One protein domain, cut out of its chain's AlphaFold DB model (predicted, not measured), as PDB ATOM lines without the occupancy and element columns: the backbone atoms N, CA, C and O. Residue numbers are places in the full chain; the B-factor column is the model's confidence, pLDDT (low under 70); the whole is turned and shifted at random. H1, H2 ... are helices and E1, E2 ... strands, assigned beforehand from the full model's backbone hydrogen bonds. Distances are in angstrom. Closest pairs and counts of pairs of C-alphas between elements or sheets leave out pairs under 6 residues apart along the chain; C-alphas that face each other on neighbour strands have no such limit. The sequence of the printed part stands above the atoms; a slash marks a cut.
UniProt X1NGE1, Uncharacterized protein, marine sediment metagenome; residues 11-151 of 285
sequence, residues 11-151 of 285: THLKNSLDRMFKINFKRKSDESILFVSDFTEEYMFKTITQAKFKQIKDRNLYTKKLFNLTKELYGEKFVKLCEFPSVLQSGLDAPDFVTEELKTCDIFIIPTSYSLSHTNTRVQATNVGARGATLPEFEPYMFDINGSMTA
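AT A GLANCE: This is residues 11 to 151 of the 285 residues of an uncharacterized protein of marine sediment metagenome (UniProt X1NGE1). What does one see first? A small parallel sheet of four strands makes the middle, with the long helix H3 along one face and the short helix H4 over the opposite face, H5 side by side with H4. H1 crosses H3 near the last residues of H3, H6 sits by H1, and H2 lies far out at the other end of H3. What is it made of? The printed part has 141 residues with six named helices and four named strands, in the order H1 E1 H2 H3 E2 H4 E3 H5 E4 H6; the sheet runs E2 E1 E3 E4, all parallel, and the class is mixed. E1, H2 H3, E2 and E3, H5, E4 are strand-helix-strand units, parallel neighbour strands with helices between, and E2, H4, E3 is a split one with E1 between its strands; each crossover is right-handed. How large is it? It is compact, with a radius of gyration of the C-alphas of 14.7 A and spans of 44 by 35 by 25 A.

HOW THE PARTS SIT: How do the strands pair? E1, residues 33 to 39, is parallel to E2, residues 79 to 85, with N 82 and O 35 within hydrogen-bond range at 2.8 A, and to E3, residues 107 to 110, with N 34 and O 107 at 2.8 A. E3 is parallel to E4, residues 131 to 134, with N 108 and O 131 at 2.9 A. What is on the sheet? H3, residues 50 to 74, runs along the strands over E2 and E1 at a height over the sheet of 8.3 A; its closest C-alphas to E1 are those of Asn 60 and Ser 37, 5.8 A apart. H4, residues 96 to 103, is on the opposite face over E1, 9.5 A high. H5, residues 120 to 127, only grazes the sheet and touches H4 at a shallow tilt of 22 degrees, the same way, closest at C-alphas 125 and 103, 4.4 A. Where are the others? H1, residues 11 to 23, touches H3 with residues 14 to 18 alone, about perpendicular at 76 degrees, closest at C-alphas 14 and 69, 6.1 A. H6, residues 140 to 143, only just touches H1, with 3 pairs of C-alphas within 8 A, the closest those of Phe 143 and Ser 16, 6.1 A. H2, residues 42 to 46, is close to but not clearly touching H3, the C-alphas of Phe 45 and Phe 53 being 7.7 A apart. Are the helix backbones complete? Every O i to N i+4 pair is within hydrogen-bond range in H1, H3, H4 and H5, against 0 of 1 in H2, which has 1 of 2 O i to N i+3 pairs; H6 is too short for an O i to N i+4 pair.

IN THESE COORDINATES: Where does the longest helix run? H3 spans 36.1 A, from C-alpha 50 at (-38.544, 8.043, 30.368) to C-alpha 74 at (-21.444, -4.310, 1.041). How long are the others? E2 spans 20.6 A, E1 19.8 A and H1 17.9 A from first to last C-alpha. Where does the last element end? H6 ends at C-alpha 143, (-21.616, 10.494, 11.478).

THE WHOLE: How far does it reach? The two C-alphas farthest apart are those of Ser 29 and Lys 46, 45.0 A. Is it unbroken and sure? The printed part has no cut, and no link is long. The mean pLDDT of the printed part is 94.5, and no printed residue is under 70.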
ATOM      1  N   THR A  11     -26.816   9.639   1.625       85.62
ATOM      2  CA  THR A  11     -25.543   9.592   0.891       85.62
ATOM      3  C   THR A  11     -24.358   9.941   1.788       85.62
ATOM      4  O   THR A  11     -23.348   9.244   1.773       85.62
ATOM      5  N   HIS A  12     -24.475  10.986   2.611       86.19
ATOM      6  CA  HIS A  12     -23.380  11.391   3.495       86.19
ATOM      7  C   HIS A  12     -23.099  10.333   4.567       86.19
ATOM      8  O   HIS A  12     -21.949   9.973   4.828       86.19
ATOM      9  N   LEU A  13     -24.165   9.798   5.163       90.31
ATOM     10  CA  LEU A  13     -24.055   8.739   6.160       90.31
ATOM     11  C   LEU A  13     -23.435   7.469   5.560       90.31
ATOM     12  O   LEU A  13     -22.556   6.878   6.180       90.31
ATOM     13  N   LYS A  14     -23.820   7.093   4.331       92.62
ATOM     14  CA  LYS A  14     -23.174   6.000   3.588       92.62
ATOM     15  C   LYS A  14     -21.684   6.248   3.381       92.62
ATOM     16  O   LYS A  14     -20.898   5.350   3.640       92.62
ATOM     17  N   ASN A  15     -21.286   7.453   2.975       92.25
ATOM     18  CA  ASN A  15     -19.870   7.784   2.796       92.25
ATOM     19  C   ASN A  15     -19.088   7.691   4.113       92.25
ATOM     20  O   ASN A  15     -17.958   7.211   4.125       92.25
ATOM     21  N   SER A  16     -19.691   8.122   5.222       92.94
ATOM     22  CA  SER A  16     -19.062   8.054   6.547       92.94
ATOM     23  C   SER A  16     -18.918   6.608   7.030       92.94
ATOM     24  O   SER A  16     -17.863   6.236   7.536       92.94
ATOM     25  N   LEU A  17     -19.937   5.771   6.809       95.19
ATOM     26  CA  LEU A  17     -19.872   4.329   7.061       95.19
ATOM     27  C   LEU A  17     -18.811   3.654   6.186       95.19
ATOM     28  O   LEU A  17     -17.983   2.907   6.698       95.19
ATOM     29  N   ASP A  18     -18.800   3.944   4.884       95.62
ATOM     30  CA  ASP A  18     -17.835   3.356   3.957       95.62
ATOM     31  C   ASP A  18     -16.395   3.738   4.321       95.62
ATOM     32  O   ASP A  18     -15.507   2.886   4.359       95.62
ATOM     33  N   ARG A  19     -16.169   5.006   4.686       94.94
ATOM     34  CA  ARG A  19     -14.887   5.477   5.222       94.94
ATOM     35  C   ARG A  19     -14.516   4.737   6.504       94.94
ATOM     36  O   ARG A  19     -13.383   4.282   6.603       94.94
ATOM     37  N   MET A  20     -15.445   4.584   7.447       96.38
ATOM     38  CA  MET A  20     -15.199   3.872   8.703       96.38
ATOM     39  C   MET A  20     -14.720   2.434   8.445       96.38
ATOM     40  O   MET A  20     -13.670   2.028   8.934       96.38
ATOM     41  N   PHE A  21     -15.427   1.669   7.610       97.81
ATOM     42  CA  PHE A  21     -15.023   0.296   7.289       97.81
ATOM     43  C   PHE A  21     -13.709   0.213   6.503       97.81
ATOM     44  O   PHE A  21     -12.918  -0.700   6.744       97.81
ATOM     45  N   LYS A  22     -13.422   1.168   5.614       96.75
ATOM     46  CA  LYS A  22     -12.168   1.191   4.839       96.75
ATOM     47  C   LYS A  22     -10.952   1.648   5.641       96.75
ATOM     48  O   LYS A  22      -9.867   1.117   5.429       96.75
ATOM     49  N   ILE A  23     -11.112   2.636   6.515       96.38
ATOM     50  CA  ILE A  23     -10.002   3.274   7.231       96.38
ATOM     51  C   ILE A  23      -9.832   2.650   8.611       96.38
ATOM     52  O   ILE A  23      -8.798   2.039   8.868       96.38
ATOM     53  N   ASN A  24     -10.854   2.750   9.465       97.75
ATOM     54  CA  ASN A  24     -10.781   2.285  10.848       97.75
ATOM     55  C   ASN A  24     -10.626   0.766  10.924       97.75
ATOM     56  O   ASN A  24      -9.892   0.281  11.772       97.75
ATOM     57  N   PHE A  25     -11.264   0.017  10.021       98.19
ATOM     58  CA  PHE A  25     -11.242  -1.448  10.069       98.19
ATOM     59  C   PHE A  25     -10.418  -2.113   8.962       98.19
ATOM     60  O   PHE A  25     -10.184  -3.319   9.043       98.19
ATOM     61  N   LYS A  26      -9.992  -1.373   7.924       97.69
ATOM     62  CA  LYS A  26      -9.377  -1.928   6.697       97.69
ATOM     63  C   LYS A  26     -10.106  -3.176   6.184       97.69
ATOM     64  O   LYS A  26      -9.485  -4.190   5.871       97.69
ATOM     65  N   ARG A  27     -11.440  -3.102   6.138       98.06
ATOM     66  CA  ARG A  27     -12.293  -4.236   5.781       98.06
ATOM     67  C   ARG A  27     -11.906  -4.819   4.416       98.06
ATOM     68  O   ARG A  27     -11.827  -4.093   3.423       98.06
ATOM     69  N   LYS A  28     -11.766  -6.142   4.356       97.69
ATOM     70  CA  LYS A  28     -11.597  -6.927   3.126       97.69
ATOM     71  C   LYS A  28     -12.953  -7.322   2.538       97.69
ATOM     72  O   LYS A  28     -13.983  -7.303   3.205       97.69
ATOM     73  N   SER A  29     -12.977  -7.664   1.251       96.06
ATOM     74  CA  SER A  29     -14.229  -7.922   0.525       96.06
ATOM     75  C   SER A  29     -15.029  -9.110   1.061       96.06
ATOM     76  O   SER A  29     -16.252  -9.102   0.942       96.06
ATOM     77  N   ASP A  30     -14.345 -10.105   1.618       96.88
ATOM     78  CA  ASP A  30     -14.879 -11.361   2.145       96.88
ATOM     79  C   ASP A  30     -15.256 -11.308   3.632       96.88
ATOM     80  O   ASP A  30     -15.977 -12.186   4.096       96.88
ATOM     81  N   GLU A  31     -14.843 -10.263   4.353       98.50
ATOM     82  CA  GLU A  31     -15.094 -10.128   5.790       98.50
ATOM     83  C   GLU A  31     -16.555  -9.779   6.104       98.50
ATOM     84  O   GLU A  31     -17.176  -8.896   5.494       98.50
ATOM     85  N   SER A  32     -17.090 -10.454   7.110       98.62
ATOM     86  CA  SER A  32     -18.409 -10.247   7.688       98.62
ATOM     87  C   SER A  32     -18.437  -9.083   8.688       98.62
ATOM     88  O   SER A  32     -17.465  -8.787   9.379       98.62
ATOM     89  N   ILE A  33     -19.583  -8.407   8.764       98.88
ATOM     90  CA  ILE A  33     -19.874  -7.303   9.678       98.88
ATOM     91  C   ILE A  33     -21.076  -7.694  10.539       98.88
ATOM     92  O   ILE A  33     -22.142  -8.024  10.011       98.88
ATOM     93  N   LEU A  34     -20.938  -7.579  11.856       98.81
ATOM     94  CA  LEU A  34     -22.023  -7.741  12.812       98.81
ATOM     95  C   LEU A  34     -22.343  -6.412  13.498       98.81
ATOM     96  O   LEU A  34     -21.508  -5.835  14.193       98.81
ATOM     97  N   PHE A  35     -23.580  -5.948  13.350       98.69
ATOM     98  CA  PHE A  35     -24.137  -4.915  14.216       98.69
ATOM     99  C   PHE A  35     -24.794  -5.562  15.430       98.69
ATOM    100  O   PHE A  35     -25.559  -6.514  15.286       98.69
ATOM    101  N   VAL A  36     -24.543  -5.010  16.613       98.25
ATOM    102  CA  VAL A  36     -25.186  -5.435  17.860       98.25
ATOM    103  C   VAL A  36     -25.991  -4.273  18.428       98.25
ATOM    104  O   VAL A  36     -25.450  -3.195  18.665       98.25
ATOM    105  N   SER A  37     -27.286  -4.484  18.641       97.19
ATOM    106  CA  SER A  37     -28.220  -3.460  19.115       97.19
ATOM    107  C   SER A  37     -28.987  -3.961  20.331       97.19
ATOM    108  O   SER A  37     -29.338  -5.135  20.399       97.19
ATOM    109  N   ASP A  38     -29.301  -3.074  21.269       96.44
ATOM    110  CA  ASP A  38     -30.189  -3.395  22.379       96.44
ATOM    111  C   ASP A  38     -31.582  -2.773  22.210       96.44
ATOM    112  O   ASP A  38     -31.779  -1.813  21.457       96.44
ATOM    113  N   PHE A  39     -32.577  -3.351  22.879       96.75
ATOM    114  CA  PHE A  39     -33.944  -2.832  22.922       96.75
ATOM    115  C   PHE A  39     -34.530  -2.901  24.335       96.75
ATOM    116  O   PHE A  39     -33.969  -3.518  25.241       96.75
ATOM    117  N   THR A  40     -35.656  -2.217  24.533       96.50
ATOM    118  CA  THR A  40     -36.394  -2.228  25.798       96.50
ATOM    119  C   THR A  40     -37.485  -3.286  25.803       96.50
ATOM    120  O   THR A  40     -38.160  -3.504  24.799       96.50
ATOM    121  N   GLU A  41     -37.710  -3.878  26.972       95.56
ATOM    122  CA  GLU A  41     -38.860  -4.738  27.246       95.56
ATOM    123  C   GLU A  41     -39.747  -4.136  28.338       95.56
ATOM    124  O   GLU A  41     -39.316  -3.281  29.115       95.56
ATOM    125  N   GLU A  42     -40.994  -4.603  28.415       94.00
ATOM    126  CA  GLU A  42     -42.013  -4.062  29.320       94.00
ATOM    127  C   GLU A  42     -41.572  -4.075  30.791       94.00
ATOM    128  O   GLU A  42     -41.794  -3.107  31.522       94.00
ATOM    129  N   TYR A  43     -40.879  -5.133  31.226       92.88
ATOM    130  CA  TYR A  43     -40.418  -5.247  32.611       92.88
ATOM    131  C   TYR A  43     -39.442  -4.128  33.008       92.88
ATOM    132  O   TYR A  43     -39.375  -3.760  34.182       92.88
ATOM    133  N   MET A  44     -38.723  -3.547  32.042       94.94
ATOM    134  CA  MET A  44     -37.721  -2.509  32.287       94.94
ATOM    135  C   MET A  44     -38.354  -1.163  32.640       94.94
ATOM    136  O   MET A  44     -37.691  -0.324  33.248       94.94
ATOM    137  N   PHE A  45     -39.628  -0.934  32.302       91.75
ATOM    138  CA  PHE A  45     -40.297   0.361  32.500       91.75
ATOM    139  C   PHE A  45     -40.448   0.751  33.974       91.75
ATOM    140  O   PHE A  45     -40.680   1.918  34.279       91.75
ATOM    141  N   LYS A  46     -40.290  -0.210  34.891       90.62
ATOM    142  CA  LYS A  46     -40.253   0.040  36.338       90.62
ATOM    143  C   LYS A  46     -38.892   0.543  36.827       90.62
ATOM    144  O   LYS A  46     -38.818   1.107  37.912       90.62
ATOM    145  N   THR A  47     -37.835   0.322  36.050       87.56
ATOM    146  CA  THR A  47     -36.441   0.581  36.437       87.56
ATOM    147  C   THR A  47     -35.863   1.779  35.695       87.56
ATOM    148  O   THR A  47     -35.132   2.572  36.281       87.56
ATOM    149  N   ILE A  48     -36.176   1.926  34.406       89.62
ATOM    150  CA  ILE A  48     -35.589   2.973  33.568       89.62
ATOM    151  C   ILE A  48     -36.456   4.230  33.540       89.62
ATOM    152  O   ILE A  48     -37.684   4.176  33.491       89.62
ATOM    153  N   THR A  49     -35.808   5.391  33.499       90.56
ATOM    154  CA  THR A  49     -36.499   6.673  33.322       90.56
ATOM    155  C   THR A  49     -37.059   6.811  31.903       90.56
ATOM    156  O   THR A  49     -36.576   6.184  30.958       90.56
ATOM    157  N   GLN A  50     -38.028   7.712  31.707       89.62
ATOM    158  CA  GLN A  50     -38.544   8.043  30.368       89.62
ATOM    159  C   GLN A  50     -37.443   8.545  29.419       89.62
ATOM    160  O   GLN A  50     -37.427   8.214  28.233       89.62
ATOM    161  N   ALA A  51     -36.481   9.308  29.948       88.06
ATOM    162  CA  ALA A  51     -35.325   9.764  29.185       88.06
ATOM    163  C   ALA A  51     -34.455   8.587  28.720       88.06
ATOM    164  O   ALA A  51     -34.060   8.543  27.553       88.06
ATOM    165  N   LYS A  52     -34.207   7.607  29.601       89.88
ATOM    166  CA  LYS A  52     -33.439   6.405  29.262       89.88
ATOM    167  C   LYS A  52     -34.184   5.511  28.270       89.88
ATOM    168  O   LYS A  52     -33.575   5.074  27.299       89.88
ATOM    169  N   PHE A  53     -35.492   5.311  28.435       93.50
ATOM    170  CA  PHE A  53     -36.322   4.601  27.455       93.50
ATOM    171  C   PHE A  53     -36.189   5.214  26.055       93.50
ATOM    172  O   PHE A  53     -35.906   4.506  25.087       93.50
ATOM    173  N   LYS A  54     -36.327   6.543  25.953       92.31
ATOM    174  CA  LYS A  54     -36.142   7.260  24.687       92.31
ATOM    175  C   LYS A  54     -34.731   7.040  24.133       92.31
ATOM    176  O   LYS A  54     -34.597   6.773  22.942       92.31
ATOM    177  N   GLN A  55     -33.702   7.110  24.987       90.50
ATOM    178  CA  GLN A  55     -32.303   6.886  24.604       90.50
ATOM    179  C   GLN A  55     -32.093   5.517  23.943       90.50
ATOM    180  O   GLN A  55     -31.518   5.442  22.860       90.50
ATOM    181  N   ILE A  56     -32.578   4.448  24.580       93.88
ATOM    182  CA  ILE A  56     -32.462   3.077  24.061       93.88
ATOM    183  C   ILE A  56     -33.214   2.960  22.734       93.88
ATOM    184  O   ILE A  56     -32.672   2.457  21.752       93.88
ATOM    185  N   LYS A  57     -34.439   3.493  22.673       94.31
ATOM    186  CA  LYS A  57     -35.273   3.446  21.472       94.31
ATOM    187  C   LYS A  57     -34.606   4.111  20.268       94.31
ATOM    188  O   LYS A  57     -34.490   3.464  19.228       94.31
ATOM    189  N   ASP A  58     -34.180   5.375  20.359       92.69
ATOM    190  CA  ASP A  58     -33.642   6.020  19.151       92.69
ATOM    191  C   ASP A  58     -32.251   5.481  18.798       92.69
ATOM    192  O   ASP A  58     -31.897   5.462  17.621       92.69
ATOM    193  N   ARG A  59     -31.496   4.952  19.771       92.94
ATOM    194  CA  ARG A  59     -30.256   4.211  19.507       92.94
ATOM    195  C   ARG A  59     -30.516   2.918  18.734       92.94
ATOM    196  O   ARG A  59     -29.836   2.678  17.740       92.94
ATOM    197  N   ASN A  60     -31.537   2.145  19.108       95.25
ATOM    198  CA  ASN A  60     -31.955   0.960  18.357       95.25
ATOM    199  C   ASN A  60     -32.348   1.319  16.914       95.25
ATOM    200  O   ASN A  60     -31.848   0.730  15.953       95.25
ATOM    201  N   LEU A  61     -33.188   2.348  16.748       94.81
ATOM    202  CA  LEU A  61     -33.619   2.823  15.428       94.81
ATOM    203  C   LEU A  61     -32.443   3.307  14.574       94.81
ATOM    204  O   LEU A  61     -32.372   3.009  13.380       94.81
ATOM    205  N   TYR A  62     -31.510   4.043  15.175       93.75
ATOM    206  CA  TYR A  62     -30.337   4.529  14.466       93.75
ATOM    207  C   TYR A  62     -29.399   3.383  14.076       93.75
ATOM    208  O   TYR A  62     -28.929   3.344  12.944       93.75
ATOM    209  N   THR A  63     -29.209   2.393  14.948       95.50
ATOM    210  CA  THR A  63     -28.426   1.188  14.639       95.50
ATOM    211  C   THR A  63     -29.013   0.426  13.456       95.50
ATOM    212  O   THR A  63     -28.281   0.074  12.534       95.50
ATOM    213  N   LYS A  64     -30.343   0.271  13.399       96.25
ATOM    214  CA  LYS A  64     -31.038  -0.308  12.235       96.25
ATOM    215  C   LYS A  64     -30.800   0.488  10.955       96.25
ATOM    216  O   LYS A  64     -30.618  -0.099   9.890       96.25
ATOM    217  N   LYS A  65     -30.749   1.820  11.047       95.50
ATOM    218  CA  LYS A  65     -30.383   2.684   9.916       95.50
ATOM    219  C   LYS A  65     -28.947   2.415   9.452       95.50
ATOM    220  O   LYS A  65     -28.743   2.237   8.254       95.50
ATOM    221  N   LEU A  66     -27.972   2.350  10.365       95.56
ATOM    222  CA  LEU A  66     -26.573   2.042  10.025       95.56
ATOM    223  C   LEU A  66     -26.437   0.652   9.392       95.56
ATOM    224  O   LEU A  66     -25.791   0.514   8.354       95.56
ATOM    225  N   PHE A  67     -27.098  -0.348   9.975       97.81
ATOM    226  CA  PHE A  67     -27.152  -1.715   9.465       97.81
ATOM    227  C   PHE A  67     -27.674  -1.760   8.023       97.81
ATOM    228  O   PHE A  67     -26.989  -2.280   7.145       97.81
ATOM    229  N   ASN A  68     -28.834  -1.154   7.749       97.62
ATOM    230  CA  ASN A  68     -29.433  -1.162   6.411       97.62
ATOM    231  C   ASN A  68     -28.534  -0.478   5.372       97.62
ATOM    232  O   ASN A  68     -28.305  -1.026   4.297       97.62
ATOM    233  N   LEU A  69     -27.959   0.681   5.706       97.12
ATOM    234  CA  LEU A  69     -27.054   1.385   4.795       97.12
ATOM    235  C   LEU A  69     -25.760   0.599   4.549       97.12
ATOM    236  O   LEU A  69     -25.253   0.591   3.431       97.12
ATOM    237  N   THR A  70     -25.245  -0.094   5.565       97.69
ATOM    238  CA  THR A  70     -24.061  -0.955   5.432       97.69
ATOM    239  C   THR A  70     -24.364  -2.189   4.579       97.69
ATOM    240  O   THR A  70     -23.561  -2.564   3.727       97.69
ATOM    241  N   LYS A  71     -25.555  -2.776   4.737       97.75
ATOM    242  CA  LYS A  71     -26.072  -3.850   3.881       97.75
ATOM    243  C   LYS A  71     -26.203  -3.399   2.422       97.75
ATOM    244  O   LYS A  71     -25.853  -4.165   1.530       97.75
ATOM    245  N   GLU A  72     -26.644  -2.168   2.165       97.69
ATOM    246  CA  GLU A  72     -26.665  -1.592   0.812       97.69
ATOM    247  C   GLU A  72     -25.255  -1.374   0.231       97.69
ATOM    248  O   GLU A  72     -25.068  -1.533  -0.972       97.69
ATOM    249  N   LEU A  73     -24.269  -1.019   1.063       97.00
ATOM    250  CA  LEU A  73     -22.882  -0.779   0.636       97.00
ATOM    251  C   LEU A  73     -22.121  -2.067   0.306       97.00
ATOM    252  O   LEU A  73     -21.376  -2.102  -0.672       97.00
ATOM    253  N   TYR A  74     -22.284  -3.110   1.123       97.56
ATOM    254  CA  TYR A  74     -21.444  -4.310   1.041       97.56
ATOM    255  C   TYR A  74     -22.196  -5.582   0.655       97.56
ATOM    256  O   TYR A  74     -21.566  -6.545   0.232       97.56
ATOM    257  N   GLY A  75     -23.526  -5.582   0.717       97.06
ATOM    258  CA  GLY A  75     -24.374  -6.712   0.353       97.06
ATOM    259  C   GLY A  75     -24.832  -7.542   1.552       97.06
ATOM    260  O   GLY A  75     -24.108  -7.756   2.522       97.06
ATOM    261  N   GLU A  76     -26.053  -8.065   1.444       95.75
ATOM    262  CA  GLU A  76     -26.769  -8.785   2.507       95.75
ATOM    263  C   GLU A  76     -26.005  -9.957   3.111       95.75
ATOM    264  O   GLU A  76     -26.047 -10.166   4.318       95.75
ATOM    265  N   LYS A  77     -25.264 -10.699   2.286       97.19
ATOM    266  CA  LYS A  77     -24.540 -11.890   2.738       97.19
ATOM    267  C   LYS A  77     -23.419 -11.596   3.743       97.19
ATOM    268  O   LYS A  77     -22.973 -12.520   4.410       97.19
ATOM    269  N   PHE A  78     -22.951 -10.349   3.825       98.00
ATOM    270  CA  PHE A  78     -21.828  -9.967   4.682       98.00
ATOM    271  C   PHE A  78     -22.242  -9.195   5.928       98.00
ATOM    272  O   PHE A  78     -21.397  -8.976   6.783       98.00
ATOM    273  N   VAL A  79     -23.492  -8.742   6.040       98.62
ATOM    274  CA  VAL A  79     -23.898  -7.821   7.108       98.62
ATOM    275  C   VAL A  79     -25.042  -8.437   7.899       98.62
ATOM    276  O   VAL A  79     -26.115  -8.687   7.352       98.62
ATOM    277  N   LYS A  80     -24.824  -8.652   9.197       98.62
ATOM    278  CA  LYS A  80     -25.812  -9.195  10.135       98.62
ATOM    279  C   LYS A  80     -26.161  -8.185  11.227       98.62
ATOM    280  O   LYS A  80     -25.376  -7.288  11.534       98.62
ATOM    281  N   LEU A  81     -27.341  -8.355  11.815       98.62
ATOM    282  CA  LEU A  81     -27.809  -7.623  12.988       98.62
ATOM    283  C   LEU A  81     -28.183  -8.634  14.075       98.62
ATOM    284  O   LEU A  81     -28.994  -9.524  13.828       98.62
ATOM    285  N   CYS A  82     -27.617  -8.470  15.267       98.56
ATOM    286  CA  CYS A  82     -27.992  -9.195  16.474       98.56
ATOM    287  C   CYS A  82     -28.660  -8.212  17.443       98.56
ATOM    288  O   CYS A  82     -28.100  -7.154  17.745       98.56
ATOM    289  N   GLU A  83     -29.868  -8.537  17.902       98.06
ATOM    290  CA  GLU A  83     -30.622  -7.712  18.848       98.06
ATOM    291  C   GLU A  83     -30.868  -8.465  20.158       98.06
ATOM    292  O   GLU A  83     -31.168  -9.658  20.139       98.06
ATOM    293  N   PHE A  84     -30.777  -7.766  21.291       98.00
ATOM    294  CA  PHE A  84     -31.021  -8.349  22.614       98.00
ATOM    295  C   PHE A  84     -31.651  -7.337  23.593       98.00
ATOM    296  O   PHE A  84     -31.534  -6.125  23.389       98.00
ATOM    297  N   PRO A  85     -32.322  -7.792  24.666       97.00
ATOM    298  CA  PRO A  85     -32.824  -6.893  25.701       97.00
ATOM    299  C   PRO A  85     -31.671  -6.166  26.404       97.00
ATOM    300  O   PRO A  85     -30.675  -6.783  26.775       97.00
ATOM    301  N   SER A  86     -31.805  -4.856  26.613       95.44
ATOM    302  CA  SER A  86     -30.788  -4.043  27.286       95.44
ATOM    303  C   SER A  86     -30.424  -4.577  28.677       95.44
ATOM    304  O   SER A  86     -31.299  -4.866  29.489       95.44
ATOM    305  N   VAL A  87     -29.124  -4.632  28.981       93.50
ATOM    306  CA  VAL A  87     -28.581  -5.136  30.262       93.50
ATOM    307  C   VAL A  87     -28.718  -4.156  31.431       93.50
ATOM    308  O   VAL A  87     -28.368  -4.488  32.556       93.50
ATOM    309  N   LEU A  88     -29.220  -2.940  31.188       90.56
ATOM    310  CA  LEU A  88     -29.491  -1.899  32.195       90.56
ATOM    311  C   LEU A  88     -28.276  -1.371  32.983       90.56
ATOM    312  O   LEU A  88     -28.430  -0.456  33.793       90.56
ATOM    313  N   GLN A  89     -27.071  -1.880  32.720       90.12
ATOM    314  CA  GLN A  89     -25.836  -1.447  33.361       90.12
ATOM    315  C   GLN A  89     -24.628  -1.683  32.443       90.12
ATOM    316  O   GLN A  89     -24.506  -2.723  31.799       90.12
ATOM    317  N   SER A  90     -23.714  -0.711  32.391       90.12
ATOM    318  CA  SER A  90     -22.446  -0.851  31.664       90.12
ATOM    319  C   SER A  90     -21.535  -1.860  32.362       90.12
ATOM    320  O   SER A  90     -21.443  -1.854  33.588       90.12
ATOM    321  N   GLY A  91     -20.828  -2.681  31.587       91.19
ATOM    322  CA  GLY A  91     -19.913  -3.696  32.120       91.19
ATOM    323  C   GLY A  91     -20.574  -5.028  32.495       91.19
ATOM    324  O   GLY A  91     -19.866  -5.936  32.917       91.19
ATOM    325  N   LEU A  92     -21.891  -5.178  32.316       94.12
ATOM    326  CA  LEU A  92     -22.540  -6.489  32.379       94.12
ATOM    327  C   LEU A  92     -22.420  -7.221  31.041       94.12
ATOM    328  O   LEU A  92     -22.539  -6.610  29.977       94.12
ATOM    329  N   ASP A  93     -22.207  -8.534  31.113       96.25
ATOM    330  CA  ASP A  93     -22.193  -9.409  29.944       96.25
ATOM    331  C   ASP A  93     -23.558  -9.411  29.236       96.25
ATOM    332  O   ASP A  93     -24.617  -9.361  29.869       96.25
ATOM    333  N   ALA A  94     -23.525  -9.463  27.903       96.31
ATOM    334  CA  ALA A  94     -24.719  -9.709  27.104       96.31
ATOM    335  C   ALA A  94     -25.097 -11.203  27.176       96.31
ATOM    336  O   ALA A  94     -24.248 -12.028  27.524       96.31
ATOM    337  N   PRO A  95     -26.338 -11.585  26.817       97.69
ATOM    338  CA  PRO A  95     -26.728 -12.991  26.751       97.69
ATOM    339  C   PRO A  95     -25.785 -13.824  25.870       97.69
ATOM    340  O   PRO A  95     -25.309 -13.338  24.844       97.69
ATOM    341  N   ASP A  96     -25.579 -15.096  26.220       97.88
ATOM    342  CA  ASP A  96     -24.583 -15.975  25.580       97.88
ATOM    343  C   ASP A  96     -24.692 -16.035  24.051       97.88
ATOM    344  O   ASP A  96     -23.676 -16.063  23.358       97.88
ATOM    345  N   PHE A  97     -25.908 -15.980  23.500       98.25
ATOM    346  CA  PHE A  97     -26.101 -15.993  22.048       98.25
ATOM    347  C   PHE A  97     -25.461 -14.782  21.348       98.25
ATOM    348  O   PHE A  97     -25.011 -14.906  20.212       98.25
ATOM    349  N   VAL A  98     -25.379 -13.623  22.015       98.44
ATOM    350  CA  VAL A  98     -24.700 -12.428  21.489       98.44
ATOM    351  C   VAL A  98     -23.193 -12.670  21.436       98.44
ATOM    352  O   VAL A  98     -22.545 -12.320  20.450       98.44
ATOM    353  N   THR A  99     -22.638 -13.303  22.473       98.25
ATOM    354  CA  THR A  99     -21.222 -13.691  22.527       98.25
ATOM    355  C   THR A  99     -20.875 -14.663  21.398       98.25
ATOM    356  O   THR A  99     -19.866 -14.473  20.719       98.25
ATOM    357  N   GLU A 100     -21.717 -15.670  21.147       98.44
ATOM    358  CA  GLU A 100     -21.485 -16.631  20.063       98.44
ATOM    359  C   GLU A 100     -21.589 -15.990  18.672       98.44
ATOM    360  O   GLU A 100     -20.733 -16.248  17.830       98.44
ATOM    361  N   GLU A 101     -22.545 -15.085  18.433       98.50
ATOM    362  CA  GLU A 101     -22.593 -14.327  17.173       98.50
ATOM    363  C   GLU A 101     -21.326 -13.478  16.980       98.50
ATOM    364  O   GLU A 101     -20.705 -13.530  15.914       98.50
ATOM    365  N   LEU A 102     -20.881 -12.758  18.019       98.50
ATOM    366  CA  LEU A 102     -19.662 -11.942  17.966       98.50
ATOM    367  C   LEU A 102     -18.408 -12.769  17.651       98.50
ATOM    368  O   LEU A 102     -17.558 -12.312  16.891       98.50
ATOM    369  N   LYS A 103     -18.298 -13.991  18.182       98.56
ATOM    370  CA  LYS A 103     -17.170 -14.902  17.913       98.56
ATOM    371  C   LYS A 103     -17.103 -15.385  16.461       98.56
ATOM    372  O   LYS A 103     -16.059 -15.868  16.039       98.56
ATOM    373  N   THR A 104     -18.203 -15.292  15.713       97.88
ATOM    374  CA  THR A 104     -18.285 -15.771  14.321       97.88
ATOM    375  C   THR A 104     -18.136 -14.670  13.274       97.88
ATOM    376  O   THR A 104     -18.122 -14.975  12.082       97.88
ATOM    377  N   CYS A 105     -18.048 -13.405  13.692       98.31
ATOM    378  CA  CYS A 105     -17.892 -12.271  12.788       98.31
ATOM    379  C   CYS A 105     -16.432 -11.814  12.680       98.31
ATOM    380  O   CYS A 105     -15.638 -12.009  13.598       98.31
ATOM    381  N   ASP A 106     -16.090 -11.152  11.574       98.75
ATOM    382  CA  ASP A 106     -14.764 -10.550  11.400       98.75
ATOM    383  C   ASP A 106     -14.707  -9.157  12.033       98.75
ATOM    384  O   ASP A 106     -13.733  -8.815  12.709       98.75
ATOM    385  N   ILE A 107     -15.761  -8.358  11.815       98.88
ATOM    386  CA  ILE A 107     -15.887  -6.984  12.307       98.88
ATOM    387  C   ILE A 107     -17.188  -6.820  13.098       98.88
ATOM    388  O   ILE A 107     -18.267  -7.046  12.551       98.88
ATOM    389  N   PHE A 108     -17.119  -6.330  14.337       98.81
ATOM    390  CA  PHE A 108     -18.304  -5.949  15.116       98.81
ATOM    391  C   PHE A 108     -18.444  -4.435  15.301       98.81
ATOM    392  O   PHE A 108     -17.464  -3.710  15.473       98.81
ATOM    393  N   ILE A 109     -19.692  -3.964  15.335       98.44
ATOM    394  CA  ILE A 109     -20.070  -2.586  15.663       98.44
ATOM    395  C   ILE A 109     -21.162  -2.641  16.735       98.44
ATOM    396  O   ILE A 109     -22.262  -3.134  16.477       98.44
ATOM    397  N   ILE A 110     -20.867  -2.144  17.941       97.69
ATOM    398  CA  ILE A 110     -21.739  -2.282  19.124       97.69
ATOM    399  C   ILE A 110     -22.194  -0.897  19.628       97.69
ATOM    400  O   ILE A 110     -21.638  -0.359  20.591       97.69
ATOM    401  N   PRO A 111     -23.197  -0.273  18.988       95.25
ATOM    402  CA  PRO A 111     -23.841   0.955  19.453       95.25
ATOM    403  C   PRO A 111     -24.956   0.659  20.470       95.25
ATOM    404  O   PRO A 111     -26.093   1.082  20.287       95.25
ATOM    405  N   THR A 112     -24.658  -0.066  21.549       94.19
ATOM    406  CA  THR A 112     -25.630  -0.396  22.610       94.19
ATOM    407  C   THR A 112     -25.788   0.743  23.616       94.19
ATOM    408  O   THR A 112     -24.908   1.589  23.769       94.19
ATOM    409  N   SER A 113     -26.925   0.819  24.311       91.06
ATOM    410  CA  SER A 113     -27.222   1.908  25.260       91.06
ATOM    411  C   SER A 113     -26.428   1.865  26.572       91.06
ATOM    412  O   SER A 113     -26.373   2.870  27.291       91.06
ATOM    413  N   TYR A 114     -25.824   0.715  26.868       91.00
ATOM    414  CA  TYR A 114     -24.854   0.488  27.932       91.00
ATOM    415  C   TYR A 114     -23.604  -0.147  27.331       91.00
ATOM    416  O   TYR A 114     -23.692  -0.902  26.359       91.00
ATOM    417  N   SER A 115     -22.439   0.198  27.878       92.69
ATOM    418  CA  SER A 115     -21.159  -0.232  27.316       92.69
ATOM    419  C   SER A 115     -20.937  -1.731  27.528       92.69
ATOM    420  O   SER A 115     -21.021  -2.219  28.657       92.69
ATOM    421  N   LEU A 116     -20.576  -2.417  26.440       94.88
ATOM    422  CA  LEU A 116     -20.028  -3.776  26.444       94.88
ATOM    423  C   LEU A 116     -18.495  -3.782  26.263       94.88
ATOM    424  O   LEU A 116     -17.911  -4.808  25.935       94.88
ATOM    425  N   SER A 117     -17.818  -2.641  26.435       94.38
ATOM    426  CA  SER A 117     -16.379  -2.511  26.152       94.38
ATOM    427  C   SER A 117     -15.529  -3.350  27.102       94.38
ATOM    428  O   SER A 117     -14.548  -3.948  26.676       94.38
ATOM    429  N   HIS A 118     -15.901  -3.440  28.379       93.38
ATOM    430  CA  HIS A 118     -15.152  -4.167  29.412       93.38
ATOM    431  C   HIS A 118     -15.965  -5.347  29.956       93.38
ATOM    432  O   HIS A 118     -16.240  -5.419  31.148       93.38
ATOM    433  N   THR A 119     -16.386  -6.243  29.062       96.12
ATOM    434  CA  THR A 119     -17.198  -7.430  29.377       96.12
ATOM    435  C   THR A 119     -16.521  -8.703  28.873       96.12
ATOM    436  O   THR A 119     -15.732  -8.660  27.921       96.12
ATOM    437  N   ASN A 120     -16.849  -9.852  29.467       97.25
ATOM    438  CA  ASN A 120     -16.425 -11.153  28.952       97.25
ATOM    439  C   ASN A 120     -17.016 -11.412  27.565       97.25
ATOM    440  O   ASN A 120     -16.339 -12.025  26.746       97.25
ATOM    441  N   THR A 121     -18.228 -10.922  27.275       96.88
ATOM    442  CA  THR A 121     -18.823 -10.969  25.926       96.88
ATOM    443  C   THR A 121     -17.850 -10.437  24.871       96.88
ATOM    444  O   THR A 121     -17.543 -11.128  23.899       96.88
ATOM    445  N   ARG A 122     -17.317  -9.221  25.065       97.19
ATOM    446  CA  ARG A 122     -16.380  -8.616  24.109       97.19
ATOM    447  C   ARG A 122     -15.029  -9.319  24.134       97.19
ATOM    448  O   ARG A 122     -14.493  -9.613  23.070       97.19
ATOM    449  N   VAL A 123     -14.490  -9.602  25.324       98.00
ATOM    450  CA  VAL A 123     -13.177 -10.255  25.476       98.00
ATOM    451  C   VAL A 123     -13.142 -11.597  24.741       98.00
ATOM    452  O   VAL A 123     -12.204 -11.853  23.990       98.00
ATOM    453  N   GLN A 124     -14.178 -12.428  24.889       98.31
ATOM    454  CA  GLN A 124     -14.271 -13.722  24.207       98.31
ATOM    455  C   GLN A 124     -14.287 -13.584  22.682       98.31
ATOM    456  O   GLN A 124     -13.612 -14.355  22.002       98.31
ATOM    457  N   ALA A 125     -15.001 -12.593  22.145       98.06
ATOM    458  CA  ALA A 125     -15.021 -12.317  20.712       98.06
ATOM    459  C   ALA A 125     -13.640 -11.892  20.187       98.06
ATOM    460  O   ALA A 125     -13.141 -12.448  19.209       98.06
ATOM    461  N   THR A 126     -12.974 -10.961  20.877       98.25
ATOM    462  CA  THR A 126     -11.634 -10.508  20.477       98.25
ATOM    463  C   THR A 126     -10.575 -11.601  20.610       98.25
ATOM    464  O   THR A 126      -9.676 -11.682  19.778       98.25
ATOM    465  N   ASN A 127     -10.711 -12.501  21.590       98.31
ATOM    466  CA  ASN A 127      -9.786 -13.621  21.790       98.31
ATOM    467  C   ASN A 127      -9.787 -14.624  20.627       98.31
ATOM    468  O   ASN A 127      -8.773 -15.278  20.398       98.31
ATOM    469  N   VAL A 128     -10.898 -14.752  19.894       98.12
ATOM    470  CA  VAL A 128     -10.979 -15.602  18.692       98.12
ATOM    471  C   VAL A 128     -10.699 -14.836  17.394       98.12
ATOM    472  O   VAL A 128     -10.790 -15.404  16.311       98.12
ATOM    473  N   GLY A 129     -10.316 -13.560  17.496       98.19
ATOM    474  CA  GLY A 129      -9.835 -12.756  16.376       98.19
ATOM    475  C   GLY A 129     -10.846 -11.776  15.781       98.19
ATOM    476  O   GLY A 129     -10.445 -11.016  14.894       98.19
ATOM    477  N   ALA A 130     -12.093 -11.733  16.268       98.56
ATOM    478  CA  ALA A 130     -13.042 -10.693  15.873       98.56
ATOM    479  C   ALA A 130     -12.505  -9.324  16.305       98.56
ATOM    480  O   ALA A 130     -12.041  -9.159  17.434       98.56
ATOM    481  N   ARG A 131     -12.555  -8.332  15.421       98.50
ATOM    482  CA  ARG A 131     -12.121  -6.961  15.727       98.50
ATOM    483  C   ARG A 131     -13.299  -6.011  15.627       98.50
ATOM    484  O   ARG A 131     -14.293  -6.332  14.984       98.50
ATOM    485  N   GLY A 132     -13.242  -4.840  16.240       97.88
ATOM    486  CA  GLY A 132     -14.407  -3.965  16.162       97.88
ATOM    487  C   GLY A 132     -14.400  -2.785  17.103       97.88
ATOM    488  O   GLY A 132     -13.442  -2.544  17.828       97.88
ATOM    489  N   ALA A 133     -15.503  -2.047  17.089       97.38
ATOM    490  CA  ALA A 133     -15.681  -0.902  17.964       97.38
ATOM    491  C   ALA A 133     -16.956  -1.017  18.792       97.38
ATOM    492  O   ALA A 133     -18.027  -1.398  18.303       97.38
ATOM    493  N   THR A 134     -16.845  -0.606  20.050       95.38
ATOM    494  CA  THR A 134     -17.995  -0.233  20.869       95.38
ATOM    495  C   THR A 134     -18.269   1.254  20.712       95.38
ATOM    496  O   THR A 134     -17.361   2.064  20.554       95.38
ATOM    497  N   LEU A 135     -19.544   1.624  20.706       92.81
ATOM    498  CA  LEU A 135     -19.986   3.000  20.496       92.81
ATOM    499  C   LEU A 135     -20.866   3.442  21.685       92.81
ATOM    500  O   LEU A 135     -22.033   3.828  21.504       92.81
ATOM    501  N   PRO A 136     -20.361   3.335  22.937       78.38
ATOM    502  CA  PRO A 136     -21.108   3.795  24.099       78.38
ATOM    503  C   PRO A 136     -21.341   5.298  23.962       78.38
ATOM    504  O   PRO A 136     -20.501   6.020  23.444       78.38
ATOM    505  N   GLU A 137     -22.526   5.766  24.355       77.25
ATOM    506  CA  GLU A 137     -22.860   7.202  24.294       77.25
ATOM    507  C   GLU A 137     -22.757   7.850  22.896       77.25
ATOM    508  O   GLU A 137     -22.913   9.056  22.763       77.25
ATOM    509  N   PHE A 138     -22.643   7.038  21.839       84.81
ATOM    510  CA  PHE A 138     -22.648   7.520  20.467       84.81
ATOM    511  C   PHE A 138     -23.901   8.325  20.129       84.81
ATOM    512  O   PHE A 138     -25.034   7.953  20.470       84.81
ATOM    513  N   GLU A 139     -23.671   9.406  19.393       86.69
ATOM    514  CA  GLU A 139     -24.682  10.360  18.989       86.69
ATOM    515  C   GLU A 139     -24.772  10.455  17.461       86.69
ATOM    516  O   GLU A 139     -23.747  10.638  16.808       86.69
ATOM    517  N   PRO A 140     -25.976  10.412  16.854       87.44
ATOM    518  CA  PRO A 140     -26.151  10.427  15.398       87.44
ATOM    519  C   PRO A 140     -25.378  11.510  14.635       87.44
ATOM    520  O   PRO A 140     -24.962  11.276  13.501       87.44
ATOM    521  N   TYR A 141     -25.183  12.689  15.238       86.81
ATOM    522  CA  TYR A 141     -24.454  13.791  14.604       86.81
ATOM    523  C   TYR A 141     -22.962  13.482  14.396       86.81
ATOM    524  O   TYR A 141     -22.313  14.135  13.586       86.81
ATOM    525  N   MET A 142     -22.401  12.498  15.102       90.19
ATOM    526  CA  MET A 142     -20.998  12.108  14.957       90.19
ATOM    527  C   MET A 142     -20.707  11.502  13.573       90.19
ATOM    528  O   MET A 142     -19.581  11.630  13.103       90.19
ATOM    529  N   PHE A 143     -21.702  10.908  12.894       88.44
ATOM    530  CA  PHE A 143     -21.616  10.494  11.478       88.44
ATOM    531  C   PHE A 143     -22.060  11.587  10.483       88.44
ATOM    532  O   PHE A 143     -22.106  11.348   9.273       88.44
ATOM    533  N   ASP A 144     -22.451  12.766  10.967       83.56
ATOM    534  CA  ASP A 144     -22.845  13.874  10.098       83.56
ATOM    535  C   ASP A 144     -21.619  14.572   9.494       83.56
ATOM    536  O   ASP A 144     -20.471  14.268   9.827       83.56
ATOM    537  N   ILE A 145     -21.854  15.522   8.591       77.94
ATOM    538  CA  ILE A 145     -20.790  16.331   8.001       77.94
ATOM    539  C   ILE A 145     -20.031  17.096   9.090       77.94
ATOM    540  O   ILE A 145     -20.629  17.769   9.929       77.94
ATOM    541  N   ASN A 146     -18.703  16.965   9.084       82.75
ATOM    542  CA  ASN A 146     -17.803  17.463  10.133       82.75
ATOM    543  C   ASN A 146     -18.027  16.828  11.520       82.75
ATOM    544  O   ASN A 146     -17.522  17.333  12.521       82.75
ATOM    545  N   GLY A 147     -18.782  15.730  11.594       87.94
ATOM    546  CA  GLY A 147     -18.852  14.885  12.776       87.94
ATOM    547  C   GLY A 147     -17.531  14.150  13.000       87.94
ATOM    548  O   GLY A 147     -16.730  13.961  12.084       87.94
ATOM    549  N   SER A 148     -17.295  13.703  14.225       90.00
ATOM    550  CA  SER A 148     -16.053  13.036  14.634       90.00
ATOM    551  C   SER A 148     -15.731  11.757  13.846       90.00
ATOM    552  O   SER A 148     -14.563  11.426  13.666       90.00
ATOM    553  N   MET A 149     -16.728  11.070  13.279       92.12
ATOM    554  CA  MET A 149     -16.503   9.914  12.396       92.12
ATOM    555  C   MET A 149     -15.978  10.292  11.005       92.12
ATOM    556  O   MET A 149     -15.547   9.422  10.254       92.12
ATOM    557  N   THR A 150     -15.994  11.578  10.649       89.31
ATOM    558  CA  THR A 150     -15.435  12.081   9.382       89.31
ATOM    559  C   THR A 150     -13.964  12.491   9.493       89.31
ATOM    560  O   THR A 150     -13.347  12.802   8.474       89.31
ATOM    561  N   ALA A 151     -13.385  12.450  10.700       91.50
ATOM    562  CA  ALA A 151     -11.988  12.792  10.943       91.50
ATOM    563  C   ALA A 151     -11.002  11.905  10.151       91.50
ATOM    564  O   ALA A 151     -11.330  10.810   9.673       91.50
TER     565      ALA A 151